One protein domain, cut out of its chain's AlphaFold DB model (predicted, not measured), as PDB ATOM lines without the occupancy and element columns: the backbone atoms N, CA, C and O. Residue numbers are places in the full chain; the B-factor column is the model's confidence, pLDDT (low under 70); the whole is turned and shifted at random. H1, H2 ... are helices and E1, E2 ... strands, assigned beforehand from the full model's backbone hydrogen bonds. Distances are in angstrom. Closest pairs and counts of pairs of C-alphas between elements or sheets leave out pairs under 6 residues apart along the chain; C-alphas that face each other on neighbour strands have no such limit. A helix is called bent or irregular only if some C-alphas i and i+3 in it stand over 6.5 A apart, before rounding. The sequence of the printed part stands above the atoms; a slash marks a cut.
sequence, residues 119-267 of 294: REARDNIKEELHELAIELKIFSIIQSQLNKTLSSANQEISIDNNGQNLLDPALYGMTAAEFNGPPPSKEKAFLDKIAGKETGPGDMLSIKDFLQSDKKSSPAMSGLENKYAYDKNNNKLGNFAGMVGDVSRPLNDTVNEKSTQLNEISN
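What this domain is: This is residues 119 to 267 of the 294 residues of the protein "Low calcium response locus protein V" of Morganella morganii (UniProt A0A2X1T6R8). Two long helices, H1 and H6, run side by side in opposite ways and make the long axis, with a small two-stranded sheet, E1 and E2, where H1 ends and H6 begins. The short helices H2 to H5 and their loops make a small, loosely helical body beside H1, with H4 packed across residues 131 to 134 of H1. The printed part has 149 residues with six named helices and two named strands, in the order H1 E1 H2 H3 H4 H5 E2 H6; the sheet is antiparallel and the class is mostly helix. The whole is compact, with a radius of gyration of the C-alphas of 16.5 A, yet elongated, spanning 55 by 33 by 25 A.

Where its parts are: The sheet holds E1, residues 156 to 158, and E2, residues 227 to 229. H1, residues 119 to 150, measures 45.9 A from C-alpha 119 at (185.335, 184.163, 243.370) to C-alpha 150 at (193.544, 185.795, 198.260). H6, residues 236 to 267, measures 46.9 A and ends with C-alpha 267 at (179.416, 192.512, 239.346). H6 is neither bent nor irregular, but only just: C-alphas 247 and 250 are 6.2 A apart. H4, residues 186 to 195, measures 14.1 A. H2 is residues 169 to 172, H3 residues 176 to 180 and H5 residues 207 to 212.

How they stand to each other: E1 and E2 are antiparallel at 175 degrees, with N 157 and O 228 at 2.9 A, within hydrogen-bond range. The closest C-alphas of E2 and H6, Tyr 228 and Leu 237, are 5.0 A apart; those of H1 and E1, Thr 149 and Glu 156, 6.1 A. H1 and H6 touch at a shallow tilt of 25 degrees, opposite ways, closest at the C-alphas of Arg 122 and Ile 265, 5.8 A. H4 is the hub, touching H1, H3 and H5. H1 and H4 are about perpendicular, only just, at 73 degrees, and their closest C-alphas, Ile 134 and Glu 187, are 6.1 A apart. H4 and H5 stand at a steep tilt of 64 degrees, the same way, with the C-alphas of Ile 194 and Phe 210 closest at 6.5 A. H3 touches H2 and H4 only at the corner, each only just, with 3 pairs of C-alphas within 8 A. H4 and H6 are apart. Each O i to N i+4 pair is within hydrogen-bond range in H1, H3, H4 and H5, and 26 of 28 are in H6; H2 is too short for such a pair.

The domain as a whole: The C-alphas farthest apart, Arg 119 and Asn 233, are 55.6 A apart. The printed part has no cut. The links H4 to H5 and H5 to E2 are long. Mean pLDDT of the printed part is 82.1; 13 residues are under 70, among them residues 261 to 267.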
ATOM      1  N   ARG A 119     183.938 183.935 243.755       65.31
ATOM      2  CA  ARG A 119     185.335 184.163 243.370       65.31
ATOM      3  C   ARG A 119     185.862 183.026 242.504       65.31
ATOM      4  O   ARG A 119     186.411 183.300 241.442       65.31
ATOM      5  N   GLU A 120     185.665 181.785 242.934       71.12
ATOM      6  CA  GLU A 120     186.044 180.588 242.181       71.12
ATOM      7  C   GLU A 120     185.344 180.559 240.820       71.12
ATOM      8  O   GLU A 120     185.998 180.394 239.791       71.12
ATOM      9  N   ALA A 121     184.031 180.816 240.780       63.12
ATOM     10  CA  ALA A 121     183.284 180.900 239.526       63.12
ATOM     11  C   ALA A 121     183.826 182.003 238.597       63.12
ATOM     12  O   ALA A 121     183.999 181.776 237.399       63.12
ATOM     13  N   ARG A 122     184.141 183.186 239.141       67.38
ATOM     14  CA  ARG A 122     184.750 184.292 238.387       67.38
ATOM     15  C   ARG A 122     186.108 183.894 237.818       67.38
ATOM     16  O   ARG A 122     186.384 184.181 236.656       67.38
ATOM     17  N   ASP A 123     186.959 183.291 238.639       71.44
ATOM     18  CA  ASP A 123     188.325 182.938 238.262       71.44
ATOM     19  C   ASP A 123     188.322 181.827 237.196       71.44
ATOM     20  O   ASP A 123     189.039 181.957 236.204       71.44
ATOM     21  N   ASN A 124     187.417 180.846 237.301       73.62
ATOM     22  CA  ASN A 124     187.199 179.820 236.276       73.62
ATOM     23  C   ASN A 124     186.733 180.423 234.939       73.62
ATOM     24  O   ASN A 124     187.346 180.169 233.903       73.62
ATOM     25  N   ILE A 125     185.699 181.281 234.935       66.81
ATOM     26  CA  ILE A 125     185.237 181.931 233.692       66.81
ATOM     27  C   ILE A 125     186.332 182.822 233.104       66.81
ATOM     28  O   ILE A 125     186.477 182.903 231.886       66.81
ATOM     29  N   LYS A 126     187.119 183.494 233.947       73.25
ATOM     30  CA  LYS A 126     188.240 184.319 233.502       73.25
ATOM     31  C   LYS A 126     189.310 183.478 232.807       73.25
ATOM     32  O   LYS A 126     189.829 183.912 231.779       73.25
ATOM     33  N   GLU A 127     189.656 182.318 233.356       78.06
ATOM     34  CA  GLU A 127     190.608 181.393 232.741       78.06
ATOM     35  C   GLU A 127     190.089 180.874 231.394       78.06
ATOM     36  O   GLU A 127     190.771 181.032 230.380       78.06
ATOM     37  N   GLU A 128     188.841 180.399 231.347       74.69
ATOM     38  CA  GLU A 128     188.194 179.943 230.109       74.69
ATOM     39  C   GLU A 128     188.105 181.050 229.047       74.69
ATOM     40  O   GLU A 128     188.417 180.828 227.876       74.69
ATOM     41  N   LEU A 129     187.707 182.265 229.440       75.94
ATOM     42  CA  LEU A 129     187.622 183.413 228.536       75.94
ATOM     43  C   LEU A 129     188.996 183.776 227.976       75.94
ATOM     44  O   LEU A 129     189.104 184.119 226.800       75.94
ATOM     45  N   HIS A 130     190.045 183.712 228.797       79.38
ATOM     46  CA  HIS A 130     191.399 183.977 228.331       79.38
ATOM     47  C   HIS A 130     191.849 182.957 227.284       79.38
ATOM     48  O   HIS A 130     192.376 183.380 226.256       79.38
ATOM     49  N   GLU A 131     191.626 181.657 227.506       79.75
ATOM     50  CA  GLU A 131     191.958 180.629 226.508       79.75
ATOM     51  C   GLU A 131     191.193 180.861 225.194       79.75
ATOM     52  O   GLU A 131     191.803 180.927 224.125       79.75
ATOM     53  N   LEU A 132     189.879 181.095 225.266       78.62
ATOM     54  CA  LEU A 132     189.039 181.329 224.085       78.62
ATOM     55  C   LEU A 132     189.403 182.618 223.334       78.62
ATOM     56  O   LEU A 132     189.392 182.645 222.104       78.62
ATOM     57  N   ALA A 133     189.758 183.688 224.049       75.88
ATOM     58  CA  ALA A 133     190.186 184.945 223.440       75.88
ATOM     59  C   ALA A 133     191.522 184.797 222.696       75.88
ATOM     60  O   ALA A 133     191.697 185.364 221.614       75.88
ATOM     61  N   ILE A 134     192.457 184.019 223.249       84.69
ATOM     62  CA  ILE A 134     193.729 183.702 222.588       84.69
ATOM     63  C   ILE A 134     193.474 182.865 221.339       84.69
ATOM     64  O   ILE A 134     194.007 183.176 220.271       84.69
ATOM     65  N   GLU A 135     192.621 181.847 221.445       84.62
ATOM     66  CA  GLU A 135     192.229 181.015 220.312       84.62
ATOM     67  C   GLU A 135     191.618 181.865 219.185       84.62
ATOM     68  O   GLU A 135     192.047 181.780 218.032       84.62
ATOM     69  N   LEU A 136     190.695 182.773 219.518       81.88
ATOM     70  CA  LEU A 136     190.077 183.698 218.566       81.88
ATOM     71  C   LEU A 136     191.100 184.648 217.921       81.88
ATOM     72  O   LEU A 136     191.027 184.922 216.717       81.88
ATOM     73  N   LYS A 137     192.082 185.131 218.692       85.06
ATOM     74  CA  LYS A 137     193.192 185.953 218.179       85.06
ATOM     75  C   LYS A 137     194.006 185.177 217.140       85.06
ATOM     76  O   LYS A 137     194.304 185.724 216.078       85.06
ATOM     77  N   ILE A 138     194.297 183.896 217.386       87.38
ATOM     78  CA  ILE A 138     194.996 183.019 216.431       87.38
ATOM     79  C   ILE A 138     194.158 182.808 215.162       87.38
ATOM     80  O   ILE A 138     194.673 182.990 214.058       87.38
ATOM     81  N   PHE A 139     192.858 182.516 215.284       83.56
ATOM     82  CA  PHE A 139     191.963 182.423 214.120       83.56
ATOM     83  C   PHE A 139     191.926 183.722 213.305       83.56
ATOM     84  O   PHE A 139     191.954 183.676 212.075       83.56
ATOM     85  N   SER A 140     191.939 184.879 213.969       81.94
ATOM     86  CA  SER A 140     191.980 186.191 213.311       81.94
ATOM     87  C   SER A 140     193.286 186.409 212.537       81.94
ATOM     88  O   SER A 140     193.267 186.936 211.422       81.94
ATOM     89  N   ILE A 141     194.422 185.959 213.084       87.44
ATOM     90  CA  ILE A 141     195.723 185.976 212.394       87.44
ATOM     91  C   ILE A 141     195.674 185.087 211.141       87.44
ATOM     92  O   ILE A 141     196.057 185.539 210.060       87.44
ATOM     93  N   ILE A 142     195.141 183.864 211.258       87.06
ATOM     94  CA  ILE A 142     194.996 182.921 210.135       87.06
ATOM     95  C   ILE A 142     194.104 183.518 209.037       87.06
ATOM     96  O   ILE A 142     194.463 183.498 207.860       87.06
ATOM     97  N   GLN A 143     192.964 184.106 209.401       82.75
ATOM     98  CA  GLN A 143     192.062 184.760 208.448       82.75
ATOM     99  C   GLN A 143     192.689 185.973 207.772       82.75
ATOM    100  O   GLN A 143     192.536 186.156 206.564       82.75
ATOM    101  N   SER A 144     193.419 186.797 208.525       85.75
ATOM    102  CA  SER A 144     194.165 187.922 207.961       85.75
ATOM    103  C   SER A 144     195.163 187.438 206.907       85.75
ATOM    104  O   SER A 144     195.225 187.994 205.807       85.75
ATOM    105  N   GLN A 145     195.888 186.355 207.196       85.44
ATOM    106  CA  GLN A 145     196.827 185.751 206.255       85.44
ATOM    107  C   GLN A 145     196.128 185.167 205.019       85.44
ATOM    108  O   GLN A 145     196.611 185.338 203.894       85.44
ATOM    109  N   LEU A 146     194.968 184.532 205.193       85.50
ATOM    110  CA  LEU A 146     194.147 184.041 204.086       85.50
ATOM    111  C   LEU A 146     193.678 185.178 203.176       85.50
ATOM    112  O   LEU A 146     193.843 185.094 201.961       85.50
ATOM    113  N   ASN A 147     193.179 186.273 203.747       84.00
ATOM    114  CA  ASN A 147     192.728 187.441 202.990       84.00
ATOM    115  C   ASN A 147     193.880 188.124 202.233       84.00
ATOM    116  O   ASN A 147     193.716 188.509 201.070       84.00
ATOM    117  N   LYS A 148     195.068 188.218 202.850       86.88
ATOM    118  CA  LYS A 148     196.295 188.680 202.177       86.88
ATOM    119  C   LYS A 148     196.658 187.778 201.002       86.88
ATOM    120  O   LYS A 148     196.963 188.279 199.924       86.88
ATOM    121  N   THR A 149     196.585 186.463 201.190       86.44
ATOM    122  CA  THR A 149     196.891 185.483 200.140       86.44
ATOM    123  C   THR A 149     195.903 185.582 198.983       86.44
ATOM    124  O   THR A 149     196.328 185.675 197.834       86.44
ATOM    125  N   LEU A 150     194.599 185.636 199.266       81.25
ATOM    126  CA  LEU A 150     193.544 185.795 198.260       81.25
ATOM    127  C   LEU A 150     193.728 187.062 197.411       81.25
ATOM    128  O   LEU A 150     193.384 187.063 196.229       81.25
ATOM    129  N   SER A 151     194.307 188.106 198.009       82.69
ATOM    130  CA  SER A 151     194.610 189.389 197.363       82.69
ATOM    131  C   SER A 151     196.003 189.447 196.716       82.69
ATOM    132  O   SER A 151     196.337 190.437 196.068       82.69
ATOM    133  N   SER A 152     196.841 188.423 196.906       85.06
ATOM    134  CA  SER A 152     198.211 188.364 196.378       85.06
ATOM    135  C   SER A 152     198.245 187.873 194.928       85.06
ATOM    136  O   SER A 152     197.334 187.189 194.483       85.06
ATOM    137  N   ALA A 153     199.320 188.162 194.190       72.81
ATOM    138  CA  ALA A 153     199.452 187.735 192.792       72.81
ATOM    139  C   ALA A 153     199.544 186.204 192.613       72.81
ATOM    140  O   ALA A 153     199.074 185.681 191.606       72.81
ATOM    141  N   ASN A 154     200.126 185.492 193.586       74.19
ATOM    142  CA  ASN A 154     200.327 184.040 193.516       74.19
ATOM    143  C   ASN A 154     199.150 183.238 194.097       74.19
ATOM    144  O   ASN A 154     199.057 182.045 193.830       74.19
ATOM    145  N   GLN A 155     198.273 183.883 194.880       83.75
ATOM    146  CA  GLN A 155     197.051 183.312 195.467       83.75
ATOM    147  C   GLN A 155     197.229 181.903 196.052       83.75
ATOM    148  O   GLN A 155     196.423 181.003 195.814       83.75
ATOM    149  N   GLU A 156     198.300 181.711 196.816       87.56
ATOM    150  CA  GLU A 156     198.687 180.410 197.344       87.56
ATOM    151  C   GLU A 156     199.241 180.530 198.767       87.56
ATOM    152  O   GLU A 156     200.094 181.377 199.037       87.56
ATOM    153  N   ILE A 157     198.753 179.683 199.676       87.25
ATOM    154  CA  ILE A 157     199.173 179.624 201.082       87.25
ATOM    155  C   ILE A 157     199.684 178.226 201.417       87.25
ATOM    156  O   ILE A 157     199.018 177.228 201.141       87.25
ATOM    157  N   SER A 158     200.850 178.161 202.055       89.75
ATOM    158  CA  SER A 158     201.316 176.964 202.756       89.75
ATOM    159  C   SER A 158     200.885 177.063 204.214       89.75
ATOM    160  O   SER A 158     201.124 178.085 204.860       89.75
ATOM    161  N   ILE A 159     200.241 176.018 204.724       87.88
ATOM    162  CA  ILE A 159     199.817 175.933 206.127       87.88
ATOM    163  C   ILE A 159     200.643 174.923 206.928       87.88
ATOM    164  O   ILE A 159     200.385 174.752 208.112       87.88
ATOM    165  N   ASP A 160     201.604 174.256 206.286       88.50
ATOM    166  CA  ASP A 160     202.561 173.334 206.899       88.50
ATOM    167  C   ASP A 160     203.797 174.067 207.461       88.50
ATOM    168  O   ASP A 160     203.809 175.290 207.608       88.50
ATOM    169  N   ASN A 161     204.865 173.318 207.751       86.00
ATOM    170  CA  ASN A 161     206.127 173.845 208.279       86.00
ATOM    171  C   ASN A 161     206.883 174.792 207.323       86.00
ATOM    172  O   ASN A 161     207.901 175.359 207.701       86.00
ATOM    173  N   ASN A 162     206.411 174.981 206.088       83.44
ATOM    174  CA  ASN A 162     206.945 175.991 205.169       83.44
ATOM    175  C   ASN A 162     206.097 177.275 205.162       83.44
ATOM    176  O   ASN A 162     206.369 178.199 204.394       83.44
ATOM    177  N   GLY A 163     205.024 177.298 205.953       83.94
ATOM    178  CA  GLY A 163     204.086 178.400 206.089       83.94
ATOM    179  C   GLY A 163     204.425 179.366 207.222       83.94
ATOM    180  O   GLY A 163     205.559 179.488 207.677       83.94
ATOM    181  N   GLN A 164     203.399 180.077 207.680       86.38
ATOM    182  CA  GLN A 164     203.505 181.012 208.796       86.38
ATOM    183  C   GLN A 164     203.741 180.268 210.117       86.38
ATOM    184  O   GLN A 164     203.001 179.342 210.448       86.38
ATOM    185  N   ASN A 165     204.738 180.709 210.886       91.38
ATOM    186  CA  ASN A 165     204.977 180.209 212.236       91.38
ATOM    187  C   ASN A 165     204.085 180.954 213.237       91.38
ATOM    188  O   ASN A 165     204.263 182.151 213.445       91.38
ATOM    189  N   LEU A 166     203.156 180.245 213.881       90.50
ATOM    190  CA  LEU A 166     202.282 180.813 214.909       90.50
ATOM    191  C   LEU A 166     203.017 181.127 216.219       90.50
ATOM    192  O   LEU A 166     202.462 181.811 217.061       90.50
ATOM    193  N   LEU A 167     204.262 180.680 216.401       88.69
ATOM    194  CA  LEU A 167     205.092 181.057 217.551       88.69
ATOM    195  C   LEU A 167     205.812 182.401 217.366       88.69
ATOM    196  O   LEU A 167     206.577 182.796 218.241       88.69
ATOM    197  N   ASP A 168     205.607 183.100 216.243       89.31
ATOM    198  CA  ASP A 168     206.214 184.411 216.008       89.31
ATOM    199  C   ASP A 168     205.562 185.494 216.901       89.31
ATOM    200  O   ASP A 168     204.388 185.831 216.706       89.31
ATOM    201  N   PRO A 169     206.313 186.093 217.854       86.88
ATOM    202  CA  PRO A 169     205.811 187.137 218.751       86.88
ATOM    203  C   PRO A 169     205.215 188.346 218.018       86.88
ATOM    204  O   PRO A 169     204.269 188.974 218.510       86.88
ATOM    205  N   ALA A 170     205.728 188.658 216.821       88.50
ATOM    206  CA  ALA A 170     205.284 189.803 216.035       88.50
ATOM    207  C   ALA A 170     203.816 189.679 215.599       88.50
ATOM    208  O   ALA A 170     203.134 190.694 215.443       88.50
ATOM    209  N   LEU A 171     203.292 188.454 215.470       88.62
ATOM    210  CA  LEU A 171     201.885 188.205 215.132       88.62
ATOM    211  C   LEU A 171     200.926 188.660 216.232       88.62
ATOM    212  O   LEU A 171     199.766 188.969 215.961       88.62
ATOM    213  N   TYR A 172     201.422 188.734 217.464       86.31
ATOM    214  CA  TYR A 172     200.652 189.107 218.643       86.31
ATOM    215  C   TYR A 172     200.901 190.549 219.087       86.31
ATOM    216  O   TYR A 172     200.280 190.977 220.062       86.31
ATOM    217  N   GLY A 173     201.765 191.286 218.371       85.88
ATOM    218  CA  GLY A 173     202.186 192.643 218.721       85.88
ATOM    219  C   GLY A 173     203.148 192.696 219.910       85.88
ATOM    220  O   GLY A 173     203.193 193.712 220.595       85.88
ATOM    221  N   MET A 174     203.874 191.606 220.173       87.19
ATOM    222  CA  MET A 174     204.765 191.458 221.326       87.19
ATOM    223  C   MET A 174     206.221 191.334 220.885       87.19
ATOM    224  O   MET A 174     206.527 190.857 219.790       87.19
ATOM    225  N   THR A 175     207.143 191.722 221.758       88.69
ATOM    226  CA  THR A 175     208.568 191.421 221.588       88.69
ATOM    227  C   THR A 175     208.868 189.966 221.961       88.69
ATOM    228  O   THR A 175     208.141 189.328 222.723       88.69
ATOM    229  N   ALA A 176     209.987 189.425 221.470       85.12
ATOM    230  CA  ALA A 176     210.408 188.066 221.820       85.12
ATOM    231  C   ALA A 176     210.639 187.870 223.328       85.12
ATOM    232  O   ALA A 176     210.427 186.767 223.832       85.12
ATOM    233  N   ALA A 177     211.037 188.934 224.032       84.62
ATOM    234  CA  ALA A 177     211.218 188.933 225.478       84.62
ATOM    235  C   ALA A 177     209.881 188.917 226.236       84.62
ATOM    236  O   ALA A 177     209.781 188.240 227.247       84.62
ATOM    237  N   GLU A 178     208.850 189.609 225.747       85.75
ATOM    238  CA  GLU A 178     207.507 189.576 226.354       85.75
ATOM    239  C   GLU A 178     206.795 188.245 226.097       85.75
ATOM    240  O   GLU A 178     206.051 187.758 226.942       85.75
ATOM    241  N   PHE A 179     207.040 187.638 224.937       86.06
ATOM    242  CA  PHE A 179     206.408 186.381 224.555       86.06
ATOM    243  C   PHE A 179     207.039 185.164 225.252       86.06
ATOM    244  O   PHE A 179     206.320 184.304 225.754       86.06
ATOM    245  N   ASN A 180     208.377 185.107 225.320       84.31
ATOM    246  CA  ASN A 180     209.125 183.975 225.896       84.31
ATOM    247  C   ASN A 180     209.717 184.255 227.286       84.31
ATOM    248  O   ASN A 180     210.438 183.412 227.819       84.31
ATOM    249  N   GLY A 181     209.504 185.449 227.842       80.06
ATOM    250  CA  GLY A 181     210.052 185.823 229.145       80.06
ATOM    251  C   GLY A 181     209.503 184.948 230.274       80.06
ATOM    252  O   GLY A 181     208.512 184.260 230.078       80.06
ATOM    253  N   PRO A 182     210.126 184.936 231.461       78.75
ATOM    254  CA  PRO A 182     209.561 184.298 232.646       78.75
ATOM    255  C   PRO A 182     208.714 185.304 233.463       78.75
ATOM    256  O   PRO A 182     209.282 186.271 233.978       78.75
ATOM    257  N   PRO A 183     207.394 185.094 233.652       77.25
ATOM    258  CA  PRO A 183     206.571 184.006 233.112       77.25
ATOM    259  C   PRO A 183     206.177 184.231 231.637       77.25
ATOM    260  O   PRO A 183     206.031 185.387 231.230       77.25
ATOM    261  N   PRO A 184     205.995 183.151 230.844       83.00
ATOM    262  CA  PRO A 184     205.670 183.263 229.423       83.00
ATOM    263  C   PRO A 184     204.319 183.942 229.225       83.00
ATOM    264  O   PRO A 184     203.443 183.882 230.096       83.00
ATOM    265  N   SER A 185     204.130 184.576 228.064       86.06
ATOM    266  CA  SER A 185     202.827 185.152 227.732       86.06
ATOM    267  C   SER A 185     201.755 184.059 227.698       86.06
ATOM    268  O   SER A 185     202.031 182.879 227.454       86.06
ATOM    269  N   LYS A 186     200.496 184.445 227.925       85.69
ATOM    270  CA  LYS A 186     199.390 183.481 227.873       85.69
ATOM    271  C   LYS A 186     199.249 182.883 226.474       85.69
ATOM    272  O   LYS A 186     198.954 181.698 226.352       85.69
ATOM    273  N   GLU A 187     199.516 183.667 225.429       86.38
ATOM    274  CA  GLU A 187     199.578 183.186 224.050       86.38
ATOM    275  C   GLU A 187     200.637 182.098 223.871       86.38
ATOM    276  O   GLU A 187     200.338 181.055 223.295       86.38
ATOM    277  N   LYS A 188     201.845 182.297 224.410       87.94
ATOM    278  CA  LYS A 188     202.918 181.300 224.357       87.94
ATOM    279  C   LYS A 188     202.526 180.016 225.081       87.94
ATOM    280  O   LYS A 188     202.642 178.939 224.503       87.94
ATOM    281  N   ALA A 189     202.013 180.132 226.306       89.38
ATOM    282  CA  ALA A 189     201.571 178.984 227.095       89.38
ATOM    283  C   ALA A 189     200.452 178.195 226.389       89.38
ATOM    284  O   ALA A 189     200.458 176.963 226.374       89.38
ATOM    285  N   PHE A 190     199.519 178.898 225.744       88.12
ATOM    286  CA  PHE A 190     198.473 178.272 224.944       88.12
ATOM    287  C   PHE A 190     199.052 177.549 223.721       88.12
ATOM    288  O   PHE A 190     198.725 176.393 223.474       88.12
ATOM    289  N   LEU A 191     199.963 178.178 222.978       89.31
ATOM    290  CA  LEU A 191     200.604 177.553 221.817       89.31
ATOM    291  C   LEU A 191     201.476 176.346 222.210       89.31
ATOM    292  O   LEU A 191     201.506 175.366 221.471       89.31
ATOM    293  N   ASP A 192     202.109 176.364 223.385       89.81
ATOM    294  CA  ASP A 192     202.832 175.214 223.952       89.81
ATOM    295  C   ASP A 192     201.899 174.050 224.279       89.81
ATOM    296  O   ASP A 192     202.186 172.894 223.949       89.81
ATOM    297  N   LYS A 193     200.733 174.351 224.866       89.75
ATOM    298  CA  LYS A 193     199.662 173.369 225.095       89.75
ATOM    299  C   LYS A 193     199.256 172.718 223.773       89.75
ATOM    300  O   LYS A 193     199.224 171.486 223.704       89.75
ATOM    301  N   ILE A 194     199.042 173.511 222.718       89.19
ATOM    302  CA  ILE A 194     198.726 173.018 221.367       89.19
ATOM    303  C   ILE A 194     199.860 172.158 220.795       89.19
ATOM    304  O   ILE A 194     199.594 171.055 220.315       89.19
ATOM    305  N   ALA A 195     201.110 172.618 220.893       86.50
ATOM    306  CA  ALA A 195     202.296 171.894 220.432       86.50
ATOM    307  C   ALA A 195     202.556 170.601 221.228       86.50
ATOM    308  O   ALA A 195     203.268 169.711 220.765       86.50
ATOM    309  N   GLY A 196     201.995 170.487 222.436       84.81
ATOM    310  CA  GLY A 196     202.209 169.364 223.345       84.81
ATOM    311  C   GLY A 196     203.599 169.317 223.975       84.81
ATOM    312  O   GLY A 196     203.956 168.290 224.548       84.81
ATOM    313  N   LYS A 197     204.364 170.404 223.872       84.69
ATOM    314  CA  LYS A 197     205.690 170.575 224.464       84.69
ATOM    315  C   LYS A 197     205.931 172.053 224.757       84.69
ATOM    316  O   LYS A 197     205.361 172.911 224.090       84.69
ATOM    317  N   GLU A 198     206.827 172.340 225.695       82.38
ATOM    318  CA  GLU A 198     207.389 173.683 225.828       82.38
ATOM    319  C   GLU A 198     208.199 174.001 224.566       82.38
ATOM    320  O   GLU A 198     209.163 173.301 224.244       82.38
ATOM    321  N   THR A 199     207.771 175.013 223.811       81.88
ATOM    322  CA  THR A 199     208.463 175.428 222.585       81.88
ATOM    323  C   THR A 199     209.537 176.471 222.889       81.88
ATOM    324  O   THR A 199     209.381 177.319 223.767       81.88
ATOM    325  N   GLY A 200     210.664 176.401 222.190       76.94
ATOM    326  CA  GLY A 200     211.785 177.325 222.349       76.94
ATOM    327  C   GLY A 200     211.978 178.262 221.155       76.94
ATOM    328  O   GLY A 200     211.314 178.127 220.124       76.94
ATOM    329  N   PRO A 201     212.937 179.199 221.246       71.06
ATOM    330  CA  PRO A 201     213.367 179.988 220.099       71.06
ATOM    331  C   PRO A 201     213.826 179.069 218.954       71.06
ATOM    332  O   PRO A 201     214.774 178.302 219.114       71.06
ATOM    333  N   GLY A 202     213.156 179.150 217.803       74.62
ATOM    334  CA  GLY A 202     213.435 178.315 216.627       74.62
ATOM    335  C   GLY A 202     212.494 177.121 216.446       74.62
ATOM    336  O   GLY A 202     212.522 176.503 215.384       74.62
ATOM    337  N   ASP A 203     211.632 176.829 217.424       85.62
ATOM    338  CA  ASP A 203     210.508 175.922 217.204       85.62
ATOM    339  C   ASP A 203     209.460 176.562 216.283       85.62
ATOM    340  O   ASP A 203     209.296 177.787 216.214       85.62
ATOM    341  N   MET A 204     208.731 175.703 215.578       86.19
ATOM    342  CA  MET A 204     207.646 176.104 214.696       86.19
ATOM    343  C   MET A 204     206.354 175.408 215.093       86.19
ATOM    344  O   MET A 204     206.338 174.198 215.313       86.19
ATOM    345  N   LEU A 205     205.273 176.185 215.126       91.12
ATOM    346  CA  LEU A 205     203.913 175.669 215.130       91.12
ATOM    347  C   LEU A 205     203.225 176.162 213.861       91.12
ATOM    348  O   LEU A 205     203.029 177.369 213.686       91.12
ATOM    349  N   SER A 206     202.896 175.240 212.960       91.88
ATOM    350  CA  SER A 206     202.231 175.598 211.712       91.88
ATOM    351  C   SER A 206     200.733 175.845 211.925       91.88
ATOM    352  O   SER A 206     200.129 175.400 212.906       91.88
ATOM    353  N   ILE A 207     200.101 176.541 210.974       90.25
ATOM    354  CA  ILE A 207     198.639 176.721 210.955       90.25
ATOM    355  C   ILE A 207     197.941 175.357 210.939       90.25
ATOM    356  O   ILE A 207     196.931 175.168 211.613       90.25
ATOM    357  N   LYS A 208     198.489 174.393 210.196       90.31
ATOM    358  CA  LYS A 208     197.969 173.031 210.134       90.31
ATOM    359  C   LYS A 208     198.008 172.360 211.503       90.31
ATOM    360  O   LYS A 208     196.971 171.860 211.925       90.31
ATOM    361  N   ASP A 209     199.133 172.410 212.216       91.00
ATOM    362  CA  ASP A 209     199.245 171.802 213.552       91.00
ATOM    363  C   ASP A 209     198.205 172.384 214.517       91.00
ATOM    364  O   ASP A 209     197.507 171.650 215.220       91.00
ATOM    365  N   PHE A 210     198.028 173.705 214.488       91.31
ATOM    366  CA  PHE A 210     197.011 174.384 215.285       91.31
ATOM    367  C   PHE A 210     195.584 173.937 214.929       91.31
ATOM    368  O   PHE A 210     194.804 173.555 215.808       91.31
ATOM    369  N   LEU A 211     195.228 173.929 213.642       89.12
ATOM    370  CA  LEU A 211     193.884 173.555 213.192       89.12
ATOM    371  C   LEU A 211     193.574 172.068 213.428       89.12
ATOM    372  O   LEU A 211     192.424 171.736 213.719       89.12
ATOM    373  N   GLN A 212     194.576 171.189 213.382       91.38
ATOM    374  CA  GLN A 212     194.421 169.750 213.632       91.38
ATOM    375  C   GLN A 212     194.426 169.372 215.120       91.38
ATOM    376  O   GLN A 212     193.953 168.290 215.458       91.38
ATOM    377  N   SER A 213     194.934 170.234 216.004       88.00
ATOM    378  CA  SER A 213     195.015 169.942 217.440       88.00
ATOM    379  C   SER A 213     193.638 169.764 218.089       88.00
ATOM    380  O   SER A 213     192.707 170.516 217.813       88.00
ATOM    381  N   ASP A 214     193.512 168.802 218.992       87.69
ATOM    382  CA  ASP A 214     192.334 168.561 219.835       87.69
ATOM    383  C   ASP A 214     192.400 169.298 221.184       87.69
ATOM    384  O   ASP A 214     191.466 169.241 221.978       87.69
ATOM    385  N   LYS A 215     193.492 170.026 221.445       85.19
ATOM    386  CA  LYS A 215     193.763 170.709 222.722       85.19
ATOM    387  C   LYS A 215     193.241 172.149 222.782       85.19
ATOM    388  O   LYS A 215     193.714 172.940 223.599       85.19
ATOM    389  N   LYS A 216     192.297 172.484 221.907       84.75
ATOM    390  CA  LYS A 216     191.640 173.792 221.795       84.75
ATOM    391  C   LYS A 216     190.127 173.629 221.935       84.75
ATOM    392  O   LYS A 216     189.626 172.508 221.854       84.75
ATOM    393  N   SER A 217     189.396 174.719 222.154       80.06
ATOM    394  CA  SER A 217     187.939 174.646 222.296       80.06
ATOM    395  C   SER A 217     187.229 174.437 220.961       80.06
ATOM    396  O   SER A 217     186.173 173.804 220.934       80.06
ATOM    397  N   SER A 218     187.779 174.932 219.846       80.69
ATOM    398  CA  SER A 218     187.206 174.649 218.530       80.69
ATOM    399  C   SER A 218     187.469 173.210 218.065       80.69
ATOM    400  O   SER A 218     188.510 172.624 218.371       80.69
ATOM    401  N   PRO A 219     186.561 172.627 217.261       82.06
ATOM    402  CA  PRO A 219     186.749 171.282 216.733       82.06
ATOM    403  C   PRO A 219     188.050 171.132 215.933       82.06
ATOM    404  O   PRO A 219     188.401 171.980 215.109       82.06
ATOM    405  N   ALA A 220     188.743 170.009 216.134       87.38
ATOM    406  CA  ALA A 220     189.894 169.638 215.320       87.38
ATOM    407  C   ALA A 220     189.483 169.446 213.850       87.38
ATOM    408  O   ALA A 220     188.563 168.687 213.533       87.38
ATOM    409  N   MET A 221     190.185 170.117 212.938       86.31
ATOM    410  CA  MET A 221     189.955 169.996 211.501       86.31
ATOM    411  C   MET A 221     190.759 168.820 210.945       86.31
ATOM    412  O   MET A 221     191.980 168.777 211.069       86.31
ATOM    413  N   SER A 222     190.095 167.869 210.292       85.00
ATOM    414  CA  SER A 222     190.755 166.749 209.613       85.00
ATOM    415  C   SER A 222     190.800 166.961 208.095       85.00
ATOM    416  O   SER A 222     190.085 167.796 207.546       85.00
ATOM    417  N   GLY A 223     191.684 166.235 207.403       83.88
ATOM    418  CA  GLY A 223     191.781 166.297 205.938       83.88
ATOM    419  C   GLY A 223     192.429 167.566 205.370       83.88
ATOM    420  O   GLY A 223     192.244 167.861 204.193       83.88
ATOM    421  N   LEU A 224     193.189 168.315 206.177       87.75
ATOM    422  CA  LEU A 224     193.876 169.522 205.716       87.75
ATOM    423  C   LEU A 224     195.052 169.203 204.773       87.75
ATOM    424  O   LEU A 224     195.961 168.436 205.121       87.75
ATOM    425  N   GLU A 225     195.066 169.836 203.600       88.44
ATOM    426  CA  GLU A 225     196.194 169.821 202.662       88.44
ATOM    427  C   GLU A 225     197.341 170.685 203.213       88.44
ATOM    428  O   GLU A 225     197.130 171.584 204.022       88.44
ATOM    429  N   ASN A 226     198.584 170.432 202.801       90.06
ATOM    430  CA  ASN A 226     199.719 171.259 203.245       90.06
ATOM    431  C   ASN A 226     199.693 172.662 202.623       90.06
ATOM    432  O   ASN A 226     200.284 173.601 203.157       90.06
ATOM    433  N   LYS A 227     199.024 172.792 201.476       89.94
ATOM    434  CA  LYS A 227     199.038 173.981 200.638       89.94
ATOM    435  C   LYS A 227     197.696 174.151 199.948       89.94
ATOM    436  O   LYS A 227     197.112 173.172 199.491       89.94
ATOM    437  N   TYR A 228     197.248 175.393 199.832       87.50
ATOM    438  CA  TYR A 228     196.011 175.754 199.155       87.50
ATOM    439  C   TYR A 228     196.299 176.842 198.127       87.50
ATOM    440  O   TYR A 228     196.766 177.922 198.481       87.50
ATOM    441  N   ALA A 229     196.003 176.554 196.862       87.75
ATOM    442  CA  ALA A 229     196.121 177.495 195.756       87.75
ATOM    443  C   ALA A 229     194.735 177.888 195.236       87.75
ATOM    444  O   ALA A 229     193.778 177.107 195.308       87.75
ATOM    445  N   TYR A 230     194.629 179.101 194.704       85.94
ATOM    446  CA  TYR A 230     193.463 179.519 193.945       85.94
ATOM    447  C   TYR A 230     193.413 178.789 192.601       85.94
ATOM    448  O   TYR A 230     194.383 178.747 191.849       85.94
ATOM    449  N   ASP A 231     192.235 178.268 192.282       82.88
ATOM    450  CA  ASP A 231     191.902 177.718 190.975       82.88
ATOM    451  C   ASP A 231     190.534 178.282 190.570       82.88
ATOM    452  O   ASP A 231     189.599 178.319 191.374       82.88
ATOM    453  N   LYS A 232     190.422 178.737 189.318       78.38
ATOM    454  CA  LYS A 232     189.189 179.296 188.746       78.38
ATOM    455  C   LYS A 232     188.044 178.281 188.717       78.38
ATOM    456  O   LYS A 232     186.890 178.684 188.828       78.38
ATOM    457  N   ASN A 233     188.355 176.996 188.554       80.25
ATOM    458  CA  ASN A 233     187.365 175.926 188.410       80.25
ATOM    459  C   ASN A 233     187.037 175.248 189.746       80.25
ATOM    460  O   ASN A 233     185.949 174.703 189.907       80.25
ATOM    461  N   ASN A 234     187.970 175.272 190.701       80.19
ATOM    462  CA  ASN A 234     187.795 174.684 192.024       80.19
ATOM    463  C   ASN A 234     188.637 175.432 193.063       80.19
ATOM    464  O   ASN A 234     189.734 175.000 193.412       80.19
ATOM    465  N   ASN A 235     188.126 176.564 193.552       84.94
ATOM    466  CA  ASN A 235     188.852 177.450 194.456       84.94
ATOM    467  C   ASN A 235     189.063 176.816 195.846       84.94
ATOM    468  O   ASN A 235     188.366 177.140 196.811       84.94
ATOM    469  N   LYS A 236     190.054 175.923 195.954       86.25
ATOM    470  CA  LYS A 236     190.438 175.251 197.200       86.25
ATOM    471  C   LYS A 236     190.811 176.250 198.290       86.25
ATOM    472  O   LYS A 236     190.443 176.045 199.442       86.25
ATOM    473  N   LEU A 237     191.492 177.339 197.926       85.50
ATOM    474  CA  LEU A 237     191.832 178.421 198.849       85.50
ATOM    475  C   LEU A 237     190.581 179.113 199.414       85.50
ATOM    476  O   LEU A 237     190.495 179.340 200.617       85.50
ATOM    477  N   GLY A 238     189.596 179.409 198.566       84.44
ATOM    478  CA  GLY A 238     188.316 179.985 198.984       84.44
ATOM    479  C   GLY A 238     187.503 179.040 199.869       84.44
ATOM    480  O   GLY A 238     186.977 179.470 200.891       84.44
ATOM    481  N   ASN A 239     187.459 177.750 199.528       86.62
ATOM    482  CA  ASN A 239     186.789 176.733 200.343       86.62
ATOM    483  C   ASN A 239     187.453 176.591 201.720       86.62
ATOM    484  O   ASN A 239     186.761 176.544 202.734       86.62
ATOM    485  N   PHE A 240     188.789 176.589 201.770       87.12
ATOM    486  CA  PHE A 240     189.536 176.578 203.026       87.12
ATOM    487  C   PHE A 240     189.271 177.837 203.862       87.12
ATOM    488  O   PHE A 240     189.007 177.733 205.058       87.12
ATOM    489  N   ALA A 241     189.248 179.022 203.240       84.62
ATOM    490  CA  ALA A 241     188.892 180.260 203.929       84.62
ATOM    491  C   ALA A 241     187.458 180.233 204.486       84.62
ATOM    492  O   ALA A 241     187.231 180.701 205.602       84.62
ATOM    493  N   GLY A 242     186.518 179.631 203.750       85.00
ATOM    494  CA  GLY A 242     185.163 179.354 204.226       85.00
ATOM    495  C   GLY A 242     185.157 178.475 205.477       85.00
ATOM    496  O   GLY A 242     184.611 178.887 206.495       85.00
ATOM    497  N   MET A 243     185.856 177.334 205.447       85.75
ATOM    498  CA  MET A 243     185.960 176.413 206.591       85.75
ATOM    499  C   MET A 243     186.557 177.078 207.841       85.75
ATOM    500  O   MET A 243     186.033 176.913 208.942       85.75
ATOM    501  N   VAL A 244     187.630 177.860 207.686       84.81
ATOM    502  CA  VAL A 244     188.225 178.622 208.799       84.81
ATOM    503  C   VAL A 244     187.243 179.678 209.323       84.81
ATOM    504  O   VAL A 244     187.142 179.892 210.532       84.81
ATOM    505  N   GLY A 245     186.487 180.322 208.430       82.56
ATOM    506  CA  GLY A 245     185.405 181.241 208.777       82.56
ATOM    507  C   GLY A 245     184.309 180.577 209.609       82.56
ATOM    508  O   GLY A 245     183.943 181.094 210.665       82.56
ATOM    509  N   ASP A 246     183.835 179.415 209.176       85.12
ATOM    510  CA  ASP A 246     182.732 178.688 209.808       85.12
ATOM    511  C   ASP A 246     183.071 178.198 211.223       85.12
ATOM    512  O   ASP A 246     182.177 178.104 212.059       85.12
ATOM    513  N   VAL A 247     184.353 177.972 211.532       82.56
ATOM    514  CA  VAL A 247     184.810 177.650 212.897       82.56
ATOM    515  C   VAL A 247     185.039 178.902 213.750       82.56
ATOM    516  O   VAL A 247     184.728 178.909 214.939       82.56
ATOM    517  N   SER A 248     185.533 179.990 213.157       78.62
ATOM    518  CA  SER A 248     185.810 181.230 213.896       78.62
ATOM    519  C   SER A 248     184.557 181.984 214.361       78.62
ATOM    520  O   SER A 248     184.593 182.640 215.400       78.62
ATOM    521  N   ARG A 249     183.453 181.920 213.599       82.75
ATOM    522  CA  ARG A 249     182.233 182.686 213.905       82.75
ATOM    523  C   ARG A 249     181.583 182.208 215.215       82.75
ATOM    524  O   ARG A 249     181.432 183.047 216.098       82.75
ATOM    525  N   PRO A 250     181.308 180.901 215.415       81.44
ATOM    526  CA  PRO A 250     180.793 180.405 216.695       81.44
ATOM    527  C   PRO A 250     181.735 180.678 217.872       81.44
ATOM    528  O   PRO A 250     181.284 180.949 218.985       81.44
ATOM    529  N   LEU A 251     183.052 180.631 217.632       75.62
ATOM    530  CA  LEU A 251     184.050 180.946 218.652       75.62
ATOM    531  C   LEU A 251     183.949 182.411 219.104       75.62
ATOM    532  O   LEU A 251     183.980 182.685 220.300       75.62
ATOM    533  N   ASN A 252     183.773 183.345 218.165       75.50
ATOM    534  CA  ASN A 252     183.547 184.757 218.472       75.50
ATOM    535  C   ASN A 252     182.269 184.968 219.299       75.50
ATOM    536  O   ASN A 252     182.281 185.730 220.264       75.50
ATOM    537  N   ASP A 253     181.189 184.260 218.967       77.75
ATOM    538  CA  ASP A 253     179.941 184.316 219.735       77.75
ATOM    539  C   ASP A 253     180.145 183.793 221.169       77.75
ATOM    540  O   ASP A 253     179.724 184.439 222.127       77.75
ATOM    541  N   THR A 254     180.890 182.695 221.328       72.44
ATOM    542  CA  THR A 254     181.222 182.112 222.643       72.44
ATOM    543  C   THR A 254     182.101 183.045 223.485       72.44
ATOM    544  O   THR A 254     181.889 183.178 224.690       72.44
ATOM    545  N   VAL A 255     183.078 183.729 222.876       70.75
ATOM    546  CA  VAL A 255     183.908 184.738 223.562       70.75
ATOM    547  C   VAL A 255     183.047 185.899 224.059       70.75
ATOM    548  O   VAL A 255     183.203 186.330 225.203       70.75
ATOM    549  N   ASN A 256     182.107 186.381 223.243       70.56
ATOM    550  CA  ASN A 256     181.187 187.448 223.643       70.56
ATOM    551  C   ASN A 256     180.255 187.006 224.781       70.56
ATOM    552  O   ASN A 256     180.042 187.762 225.736       70.56
ATOM    553  N   GLU A 257     179.737 185.779 224.716       75.25
ATOM    554  CA  GLU A 257     178.908 185.194 225.770       75.25
ATOM    555  C   GLU A 257     179.682 185.096 227.092       75.25
ATOM    556  O   GLU A 257     179.246 185.650 228.102       75.25
ATOM    557  N   LYS A 258     180.876 184.491 227.091       65.88
ATOM    558  CA  LYS A 258     181.696 184.375 228.305       65.88
ATOM    559  C   LYS A 258     182.192 185.714 228.828       65.88
ATOM    560  O   LYS A 258     182.302 185.879 230.038       65.88
ATOM    561  N   SER A 259     182.451 186.694 227.962       66.75
ATOM    562  CA  SER A 259     182.771 188.052 228.409       66.75
ATOM    563  C   SER A 259     181.585 188.701 229.124       66.75
ATOM    564  O   SER A 259     181.784 189.425 230.099       66.75
ATOM    565  N   THR A 260     180.362 188.443 228.660       72.12
ATOM    566  CA  THR A 260     179.139 188.920 229.315       72.12
ATOM    567  C   THR A 260     178.959 188.233 230.667       72.12
ATOM    568  O   THR A 260     178.837 188.921 231.679       72.12
ATOM    569  N   GLN A 261     179.075 186.903 230.710       66.56
ATOM    570  CA  GLN A 261     179.019 186.122 231.953       66.56
ATOM    571  C   GLN A 261     180.099 186.558 232.955       66.56
ATOM    572  O   GLN A 261     179.815 186.716 234.140       66.56
ATOM    573  N   LEU A 262     181.331 186.819 232.502       60.50
ATOM    574  CA  LEU A 262     182.407 187.301 233.368       60.50
ATOM    575  C   LEU A 262     182.072 188.660 233.983       60.50
ATOM    576  O   LEU A 262     182.325 188.870 235.169       60.50
ATOM    577  N   ASN A 263     181.515 189.582 233.195       66.50
ATOM    578  CA  ASN A 263     181.091 190.888 233.692       66.50
ATOM    579  C   ASN A 263     179.963 190.746 234.722       66.50
ATOM    580  O   ASN A 263     180.023 191.370 235.780       66.50
ATOM    581  N   GLU A 264     178.972 189.896 234.453       68.25
ATOM    582  CA  GLU A 264     177.880 189.602 235.385       68.25
ATOM    583  C   GLU A 264     178.399 189.009 236.701       68.25
ATOM    584  O   GLU A 264     178.116 189.556 237.767       68.25
ATOM    585  N   ILE A 265     179.229 187.961 236.653       58.88
ATOM    586  CA  ILE A 265     179.804 187.348 237.860       58.88
ATOM    587  C   ILE A 265     180.744 188.314 238.585       58.88
ATOM    588  O   ILE A 265     180.755 188.341 239.812       58.88
ATOM    589  N   SER A 266     181.497 189.155 237.873       54.62
ATOM    590  CA  SER A 266     182.339 190.182 238.504       54.62
ATOM    591  C   SER A 266     181.500 191.219 239.250       54.62
ATOM    592  O   SER A 266     181.852 191.614 240.362       54.62
ATOM    593  N   ASN A 267     180.362 191.622 238.680       63.62
ATOM    594  CA  ASN A 267     179.416 192.512 239.346       63.62
ATOM    595  C   ASN A 267     178.788 191.848 240.577       63.62
ATOM    596  O   ASN A 267     178.684 192.493 241.623       63.62
TER     597      ASN A 267